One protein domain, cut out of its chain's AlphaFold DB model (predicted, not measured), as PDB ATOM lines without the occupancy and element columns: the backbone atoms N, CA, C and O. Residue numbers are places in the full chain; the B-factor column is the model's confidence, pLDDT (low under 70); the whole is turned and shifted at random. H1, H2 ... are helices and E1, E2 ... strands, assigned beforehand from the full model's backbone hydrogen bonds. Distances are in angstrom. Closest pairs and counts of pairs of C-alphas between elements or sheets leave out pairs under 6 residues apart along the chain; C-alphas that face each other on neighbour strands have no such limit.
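What this domain is: This is residues 4 to 63 of the 69 residues of the protein "Cell division topological specificity factor MinE" of uncultured Ruminococcus sp (UniProt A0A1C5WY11). A two-stranded hairpin, E1 and E2, packs along one side of helix H2, and a second long helix, H1, meets the beginning of H2 near its own end, so that the two helices make an open V. Residues 4 to 11, of which 5 to 11 belong to H1, stick out as an arm, and residues 39 to 45, of which 39 and 40 belong to H2, stand free at the far end of H2. The printed part has 60 residues, with two named helices and then two named strands in the order H1, H2, E1, E2; the sheet E1 - E2 is antiparallel and the class is mixed, helices and strands. The whole is loose, with a radius of gyration of the C-alphas of 13.9 A, and elongated, spanning 42 by 27 by 16 A.

How they stand to each other: E1, residues 51 to 55, and E2, residues 60 to 63, form an antiparallel hairpin at 164 degrees. N 54 and O 61 are within hydrogen-bond range at 2.9 A, as are N 63 and O 52 at 2.8 A. H2, residues 26 to 40, comes closest to E1 at the C-alphas of Thr 33 and Ile 53, 6.4 A apart. H2 and E2 are near each other, with 5 pairs of C-alphas within 10 A. H1, residues 5 to 22, touches H2 with residues 15 to 19 alone, against residues 26 to 29 of H2; the closest C-alphas, of Ala 19 and Pro 26, are 5.0 A apart. Their lines stand at a steep tilt of 64 degrees, the same way. H1 is only just apart from E1, closest 8.1 A, and apart from E2. Every O i to N i+4 pair is within hydrogen-bond range in H1, and 10 of 11 in H2.

Where its parts are: E1 measures 13.1 A from first to last C-alpha and E2 9.9 A, ending at C-alpha 63 (149.832, 100.634, 134.769). H2 is 22.3 A long from C-alpha 26 (135.136, 100.886, 150.748). H1 is 26.1 A long from C-alpha 5 (125.593, 82.946, 151.955).

The domain as a whole: The two C-alphas farthest apart, of Ser 5 and Tyr 43, are 43.7 A apart. The printed part has no cut and no long link; H1 to H2 and E1 to E2 are tight links, and H2 to E1 is a short one of 10 residues. The mean pLDDT of the printed part is 90.5, and no printed residue is under 70.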
ATOM      1  N   PRO A   4     125.521  81.422 147.373       90.75
ATOM      2  CA  PRO A   4     125.709  80.858 148.707       90.75
ATOM      3  C   PRO A   4     126.038  81.953 149.729       90.75
ATOM      4  O   PRO A   4     126.908  82.789 149.483       90.75
ATOM      5  N   SER A   5     125.392  81.937 150.899       93.06
ATOM      6  CA  SER A   5     125.593  82.946 151.955       93.06
ATOM      7  C   SER A   5     127.059  83.087 152.382       93.06
ATOM      8  O   SER A   5     127.523  84.191 152.657       93.06
ATOM      9  N   VAL A   6     127.814  81.983 152.354       94.50
ATOM     10  CA  VAL A   6     129.261  81.960 152.614       94.50
ATOM     11  C   VAL A   6     130.053  82.821 151.625       94.50
ATOM     12  O   VAL A   6     131.008  83.485 152.018       94.50
ATOM     13  N   HIS A   7     129.650  82.850 150.351       94.75
ATOM     14  CA  HIS A   7     130.317  83.647 149.326       94.75
ATOM     15  C   HIS A   7     130.090  85.140 149.575       94.75
ATOM     16  O   HIS A   7     131.045  85.911 149.583       94.75
ATOM     17  N   ILE A   8     128.847  85.516 149.891       94.25
ATOM     18  CA  ILE A   8     128.476  86.894 150.235       94.25
ATOM     19  C   ILE A   8     129.241  87.364 151.483       94.25
ATOM     20  O   ILE A   8     129.803  88.456 151.500       94.25
ATOM     21  N   ALA A   9     129.291  86.539 152.532       95.75
ATOM     22  CA  ALA A   9     130.004  86.875 153.763       95.75
ATOM     23  C   ALA A   9     131.514  87.054 153.532       95.75
ATOM     24  O   ALA A   9     132.111  87.993 154.058       95.75
ATOM     25  N   LYS A  10     132.121  86.183 152.714       95.62
ATOM     26  CA  LYS A  10     133.542  86.260 152.358       95.62
ATOM     27  C   LYS A  10     133.875  87.552 151.612       95.62
ATOM     28  O   LYS A  10     134.879  88.184 151.930       95.62
ATOM     29  N   ASP A  11     133.044  87.934 150.647       93.38
ATOM     30  CA  ASP A  11     133.254  89.137 149.841       93.38
ATOM     31  C   ASP A  11     133.159  90.416 150.689       93.38
ATOM     32  O   ASP A  11     134.072  91.240 150.704       93.38
ATOM     33  N   ARG A  12     132.126  90.508 151.537       93.00
ATOM     34  CA  ARG A  12     131.965  91.632 152.474       93.00
ATOM     35  C   ARG A  12     133.143  91.776 153.434       93.00
ATOM     36  O   ARG A  12     133.591  92.893 153.680       93.00
ATOM     37  N   LEU A  13     133.648  90.662 153.970       95.00
ATOM     38  CA  LEU A  13     134.808  90.680 154.862       95.00
ATOM     39  C   LEU A  13     136.068  91.142 154.123       95.00
ATOM     40  O   LEU A  13     136.843  91.920 154.670       95.00
ATOM     41  N   ARG A  14     136.264  90.699 152.876       92.75
ATOM     42  CA  ARG A  14     137.398  91.130 152.053       92.75
ATOM     43  C   ARG A  14     137.383  92.642 151.839       92.75
ATOM     44  O   ARG A  14     138.400  93.283 152.091       92.75
ATOM     45  N   ASN A  15     136.245  93.202 151.436       89.69
ATOM     46  CA  ASN A  15     136.121  94.639 151.180       89.69
ATOM     47  C   ASN A  15     136.331  95.456 152.460       89.69
ATOM     48  O   ASN A  15     137.036  96.461 152.434       89.69
ATOM     49  N   LEU A  16     135.802  94.982 153.596       91.50
ATOM     50  CA  LEU A  16     136.021  95.610 154.900       91.50
ATOM     51  C   LEU A  16     137.506  95.627 155.289       91.50
ATOM     52  O   LEU A  16     138.008  96.657 155.721       91.50
ATOM     53  N   LEU A  17     138.217  94.510 155.114       92.94
ATOM     54  CA  LEU A  17     139.642  94.410 155.446       92.94
ATOM     55  C   LEU A  17     140.523  95.268 154.532       92.94
ATOM     56  O   LEU A  17     141.533  95.799 154.981       92.94
ATOM     57  N   ILE A  18     140.169  95.386 153.249       89.12
ATOM     58  CA  ILE A  18     140.879  96.269 152.312       89.12
ATOM     59  C   ILE A  18     140.699  97.725 152.743       89.12
ATOM     60  O   ILE A  18     141.688  98.437 152.884       89.12
ATOM     61  N   ALA A  19     139.458  98.136 153.005       89.19
ATOM     62  CA  ALA A  19     139.130  99.478 153.469       89.19
ATOM     63  C   ALA A  19     139.859  99.828 154.779       89.19
ATOM     64  O   ALA A  19     140.502 100.874 154.865       89.19
ATOM     65  N   ASP A  20     139.853  98.908 155.750       90.56
ATOM     66  CA  ASP A  20     140.578  99.050 157.015       90.56
ATOM     67  C   ASP A  20     142.082  99.252 156.783       90.56
ATOM     68  O   ASP A  20     142.649 100.223 157.269       90.56
ATOM     69  N   ARG A  21     142.732  98.428 155.947       89.56
ATOM     70  CA  ARG A  21     144.166  98.593 155.639       89.56
ATOM     71  C   ARG A  21     144.501  99.887 154.906       89.56
ATOM     72  O   ARG A  21     145.602 100.398 155.084       89.56
ATOM     73  N   LEU A  22     143.600 100.381 154.063       89.44
ATOM     74  CA  LEU A  22     143.758 101.657 153.363       89.44
ATOM     75  C   LEU A  22     143.410 102.861 154.251       89.44
ATOM     76  O   LEU A  22     143.609 103.994 153.822       89.44
ATOM     77  N   MET A  23     142.898 102.632 155.469       88.25
ATOM     78  CA  MET A  23     142.365 103.669 156.359       88.25
ATOM     79  C   MET A  23     141.301 104.535 155.665       88.25
ATOM     80  O   MET A  23     141.215 105.745 155.875       88.25
ATOM     81  N   CYS A  24     140.483 103.913 154.811       87.06
ATOM     82  CA  CYS A  24     139.432 104.575 154.046       87.06
ATOM     83  C   CYS A  24     138.119 103.782 154.118       87.06
ATOM     84  O   CYS A  24     138.077 102.656 154.604       87.06
ATOM     85  N   THR A  25     137.012 104.350 153.638       88.00
ATOM     86  CA  THR A  25     135.780 103.578 153.435       88.00
ATOM     87  C   THR A  25     135.881 102.784 152.130       88.00
ATOM     88  O   THR A  25     136.608 103.207 151.224       88.00
ATOM     89  N   PRO A  26     135.148 101.663 151.989       82.06
ATOM     90  CA  PRO A  26     135.136 100.886 150.748       82.06
ATOM     91  C   PRO A  26     134.836 101.757 149.516       82.06
ATOM     92  O   PRO A  26     135.585 101.721 148.541       82.06
ATOM     93  N   ASP A  27     133.839 102.642 149.622       87.25
ATOM     94  CA  ASP A  27     133.432 103.553 148.544       87.25
ATOM     95  C   ASP A  27     134.509 104.580 148.159       87.25
ATOM     96  O   ASP A  27     134.552 105.040 147.018       87.25
ATOM     97  N   MET A  28     135.378 104.979 149.096       88.62
ATOM     98  CA  MET A  28     136.426 105.961 148.805       88.62
ATOM     99  C   MET A  28     137.472 105.399 147.842       88.62
ATOM    100  O   MET A  28     137.886 106.113 146.934       88.62
ATOM    101  N   SER A  29     137.853 104.129 147.989       87.00
ATOM    102  CA  SER A  29     138.848 103.498 147.108       87.00
ATOM    103  C   SER A  29     138.369 103.389 145.650       87.00
ATOM    104  O   SER A  29     139.128 103.660 144.715       87.00
ATOM    105  N   GLU A  30     137.083 103.091 145.445       87.88
ATOM    106  CA  GLU A  30     136.462 103.052 144.117       87.88
ATOM    107  C   GLU A  30     136.372 104.450 143.499       87.88
ATOM    108  O   GLU A  30     136.739 104.652 142.339       87.88
ATOM    109  N   ARG A  31     135.954 105.445 144.293       92.25
ATOM    110  CA  ARG A  31     135.895 106.847 143.857       92.25
ATOM    111  C   ARG A  31     137.265 107.385 143.468       92.25
ATOM    112  O   ARG A  31     137.392 107.976 142.403       92.25
ATOM    113  N   MET A  32     138.294 107.123 144.273       91.81
ATOM    114  CA  MET A  32     139.674 107.509 143.960       91.81
ATOM    115  C   MET A  32     140.132 106.912 142.629       91.81
ATOM    116  O   MET A  32     140.688 107.620 141.795       91.81
ATOM    117  N   THR A  33     139.856 105.626 142.405       91.50
ATOM    118  CA  THR A  33     140.197 104.939 141.152       91.50
ATOM    119  C   THR A  33     139.526 105.609 139.948       91.50
ATOM    120  O   THR A  33     140.186 105.903 138.950       91.50
ATOM    121  N   SER A  34     138.229 105.905 140.067       92.75
ATOM    122  CA  SER A  34     137.448 106.610 139.049       92.75
ATOM    123  C   SER A  34     137.996 108.015 138.770       92.75
ATOM    124  O   SER A  34     138.215 108.382 137.615       92.75
ATOM    125  N   ASP A  35     138.258 108.800 139.813       94.56
ATOM    126  CA  ASP A  35     138.738 110.177 139.686       94.56
ATOM    127  C   ASP A  35     140.122 110.240 139.026       94.56
ATOM    128  O   ASP A  35     140.361 111.094 138.168       94.56
ATOM    129  N   ILE A  36     141.018 109.310 139.373       93.44
ATOM    130  CA  ILE A  36     142.336 109.174 138.741       93.44
ATOM    131  C   ILE A  36     142.173 108.849 137.254       93.44
ATOM    132  O   ILE A  36     142.749 109.544 136.416       93.44
ATOM    133  N   TYR A  37     141.354 107.847 136.915       93.19
ATOM    134  CA  TYR A  37     141.097 107.464 135.527       93.19
ATOM    135  C   TYR A  37     140.578 108.647 134.696       93.19
ATOM    136  O   TYR A  37     141.183 108.996 133.681       93.19
ATOM    137  N   TYR A  38     139.516 109.318 135.154       93.81
ATOM    138  CA  TYR A  38     138.918 110.441 134.424       93.81
ATOM    139  C   TYR A  38     139.818 111.674 134.359       93.81
ATOM    140  O   TYR A  38     139.693 112.495 133.451       93.81
ATOM    141  N   THR A  39     140.712 111.851 135.329       94.44
ATOM    142  CA  THR A  39     141.676 112.952 135.294       94.44
ATOM    143  C   THR A  39     142.735 112.703 134.230       94.44
ATOM    144  O   THR A  39     143.022 113.607 133.450       94.44
ATOM    145  N   ILE A  40     143.273 111.484 134.145       91.81
ATOM    146  CA  ILE A  40     144.272 111.134 133.127       91.81
ATOM    147  C   ILE A  40     143.631 111.098 131.733       91.81
ATOM    148  O   ILE A  40     144.229 111.589 130.775       91.81
ATOM    149  N   SER A  41     142.386 110.622 131.618       91.88
ATOM    150  CA  SER A  41     141.672 110.539 130.337       91.88
ATOM    151  C   SER A  41     141.420 111.899 129.672       91.88
ATOM    152  O   SER A  41     141.071 111.958 128.498       91.88
ATOM    153  N   LYS A  42     141.573 113.012 130.406       93.62
ATOM    154  CA  LYS A  42     141.519 114.371 129.835       93.62
ATOM    155  C   LYS A  42     142.737 114.702 128.977       93.62
ATOM    156  O   LYS A  42     142.655 115.595 128.141       93.62
ATOM    157  N   TYR A  43     143.855 114.028 129.219       92.75
ATOM    158  CA  TYR A  43     145.139 114.313 128.584       92.75
ATOM    159  C   TYR A  43     145.593 113.189 127.651       92.75
ATOM    160  O   TYR A  43     146.410 113.433 126.768       92.75
ATOM    161  N   ILE A  44     145.081 111.971 127.844       88.38
ATOM    162  CA  ILE A  44     145.479 110.769 127.108       88.38
ATOM    163  C   ILE A  44     144.223 109.978 126.745       88.38
ATOM    164  O   ILE A  44     143.352 109.772 127.589       88.38
ATOM    165  N   GLU A  45     144.129 109.502 125.504       86.44
ATOM    166  CA  GLU A  45     143.058 108.588 125.110       86.44
ATOM    167  C   GLU A  45     143.323 107.204 125.717       86.44
ATOM    168  O   GLU A  45     144.260 106.500 125.343       86.44
ATOM    169  N   LEU A  46     142.507 106.837 126.702       84.81
ATOM    170  CA  LEU A  46     142.640 105.595 127.451       84.81
ATOM    171  C   LEU A  46     141.431 104.706 127.196       84.81
ATOM    172  O   LEU A  46     140.285 105.154 127.251       84.81
ATOM    173  N   LYS A  47     141.695 103.421 126.964       86.19
ATOM    174  CA  LYS A  47     140.664 102.384 127.009       86.19
ATOM    175  C   LYS A  47     140.560 101.855 128.443       86.19
ATOM    176  O   LYS A  47     141.608 101.641 129.057       86.19
ATOM    177  N   PRO A  48     139.359 101.608 128.989       81.81
ATOM    178  CA  PRO A  48     139.208 101.062 130.340       81.81
ATOM    179  C   PRO A  48     139.995  99.763 130.561       81.81
ATOM    180  O   PRO A  48     140.539  99.539 131.634       81.81
ATOM    181  N   GLU A  49     140.110  98.929 129.528       85.19
ATOM    182  CA  GLU A  49     140.806  97.640 129.576       85.19
ATOM    183  C   GLU A  49     142.333  97.788 129.565       85.19
ATOM    184  O   GLU A  49     143.053  96.864 129.933       85.19
ATOM    185  N   ALA A  50     142.825  98.949 129.131       83.75
ATOM    186  CA  ALA A  50     144.240  99.267 129.022       83.75
ATOM    187  C   ALA A  50     144.823  99.829 130.327       83.75
ATOM    188  O   ALA A  50     146.040  99.977 130.424       83.75
ATOM    189  N   VAL A  51     143.993 100.161 131.320       88.44
ATOM    190  CA  VAL A  51     144.421 100.873 132.528       88.44
ATOM    191  C   VAL A  51     144.145 100.035 133.767       88.44
ATOM    192  O   VAL A  51     143.006  99.689 134.062       88.44
ATOM    193  N   GLN A  52     145.195  99.762 134.534       91.19
ATOM    194  CA  GLN A  52     145.104  99.102 135.829       91.19
ATOM    195  C   GLN A  52     145.607 100.058 136.910       91.19
ATOM    196  O   GLN A  52     146.773 100.454 136.910       91.19
ATOM    197  N   ILE A  53     144.715 100.427 137.827       91.31
ATOM    198  CA  ILE A  53     145.013 101.286 138.975       91.31
ATOM    199  C   ILE A  53     144.920 100.424 140.231       91.31
ATOM    200  O   ILE A  53     143.882  99.825 140.508       91.31
ATOM    201  N   GLU A  54     146.007 100.363 140.989       90.81
ATOM    202  CA  GLU A  54     146.086  99.650 142.261       90.81
ATOM    203  C   GLU A  54     146.465 100.632 143.368       90.81
ATOM    204  O   GLU A  54     147.524 101.260 143.332       90.81
ATOM    205  N   ILE A  55     145.589 100.754 144.364       90.00
ATOM    206  CA  ILE A  55     145.795 101.622 145.522       90.00
ATOM    207  C   ILE A  55     146.233 100.754 146.698       90.00
ATOM    208  O   ILE A  55     145.570  99.780 147.060       90.00
ATOM    209  N   THR A  56     147.355 101.118 147.302       88.69
ATOM    210  CA  THR A  56     147.848 100.544 148.554       88.69
ATOM    211  C   THR A  56     147.885 101.630 149.626       88.69
ATOM    212  O   THR A  56     147.689 102.805 149.333       88.69
ATOM    213  N   HIS A  57     148.138 101.251 150.879       85.75
ATOM    214  CA  HIS A  57     148.188 102.206 151.989       85.75
ATOM    215  C   HIS A  57     149.243 103.310 151.786       85.75
ATOM    216  O   HIS A  57     149.076 104.421 152.280       85.75
ATOM    217  N   SER A  58     150.330 103.008 151.073       90.06
ATOM    218  CA  SER A  58     151.468 103.919 150.916       90.06
ATOM    219  C   SER A  58     151.659 104.422 149.488       90.06
ATOM    220  O   SER A  58     152.201 105.506 149.304       90.06
ATOM    221  N   ASP A  59     151.181 103.675 148.492       91.94
ATOM    222  CA  ASP A  59     151.505 103.913 147.087       91.94
ATOM    223  C   ASP A  59     150.292 103.705 146.177       91.94
ATOM    224  O   ASP A  59     149.457 102.824 146.409       91.94
ATOM    225  N   ILE A  60     150.249 104.470 145.084       91.88
ATOM    226  CA  ILE A  60     149.292 104.299 143.988       91.88
ATOM    227  C   ILE A  60     150.070 103.841 142.756       91.88
ATOM    228  O   ILE A  60     150.904 104.576 142.228       91.88
ATOM    229  N   HIS A  61     149.783 102.630 142.287       92.56
ATOM    230  CA  HIS A  61     150.401 102.052 141.101       92.56
ATOM    231  C   HIS A  61     149.445 102.170 139.919       92.56
ATOM    232  O   HIS A  61     148.350 101.611 139.937       92.56
ATOM    233  N   ILE A  62     149.870 102.882 138.877       92.12
ATOM    234  CA  ILE A  62     149.100 103.051 137.645       92.12
ATOM    235  C   ILE A  62     149.876 102.376 136.521       92.12
ATOM    236  O   ILE A  62     150.984 102.790 136.185       92.12
ATOM    237  N   LYS A  63     149.300 101.322 135.947       90.44
ATOM    238  CA  LYS A  63     149.832 100.634 134.769       90.44
ATOM    239  C   LYS A  63     148.949 100.956 133.577       90.44
ATOM    240  O   LYS A  63     147.742 100.730 133.620       90.44
TER     241      LYS A  63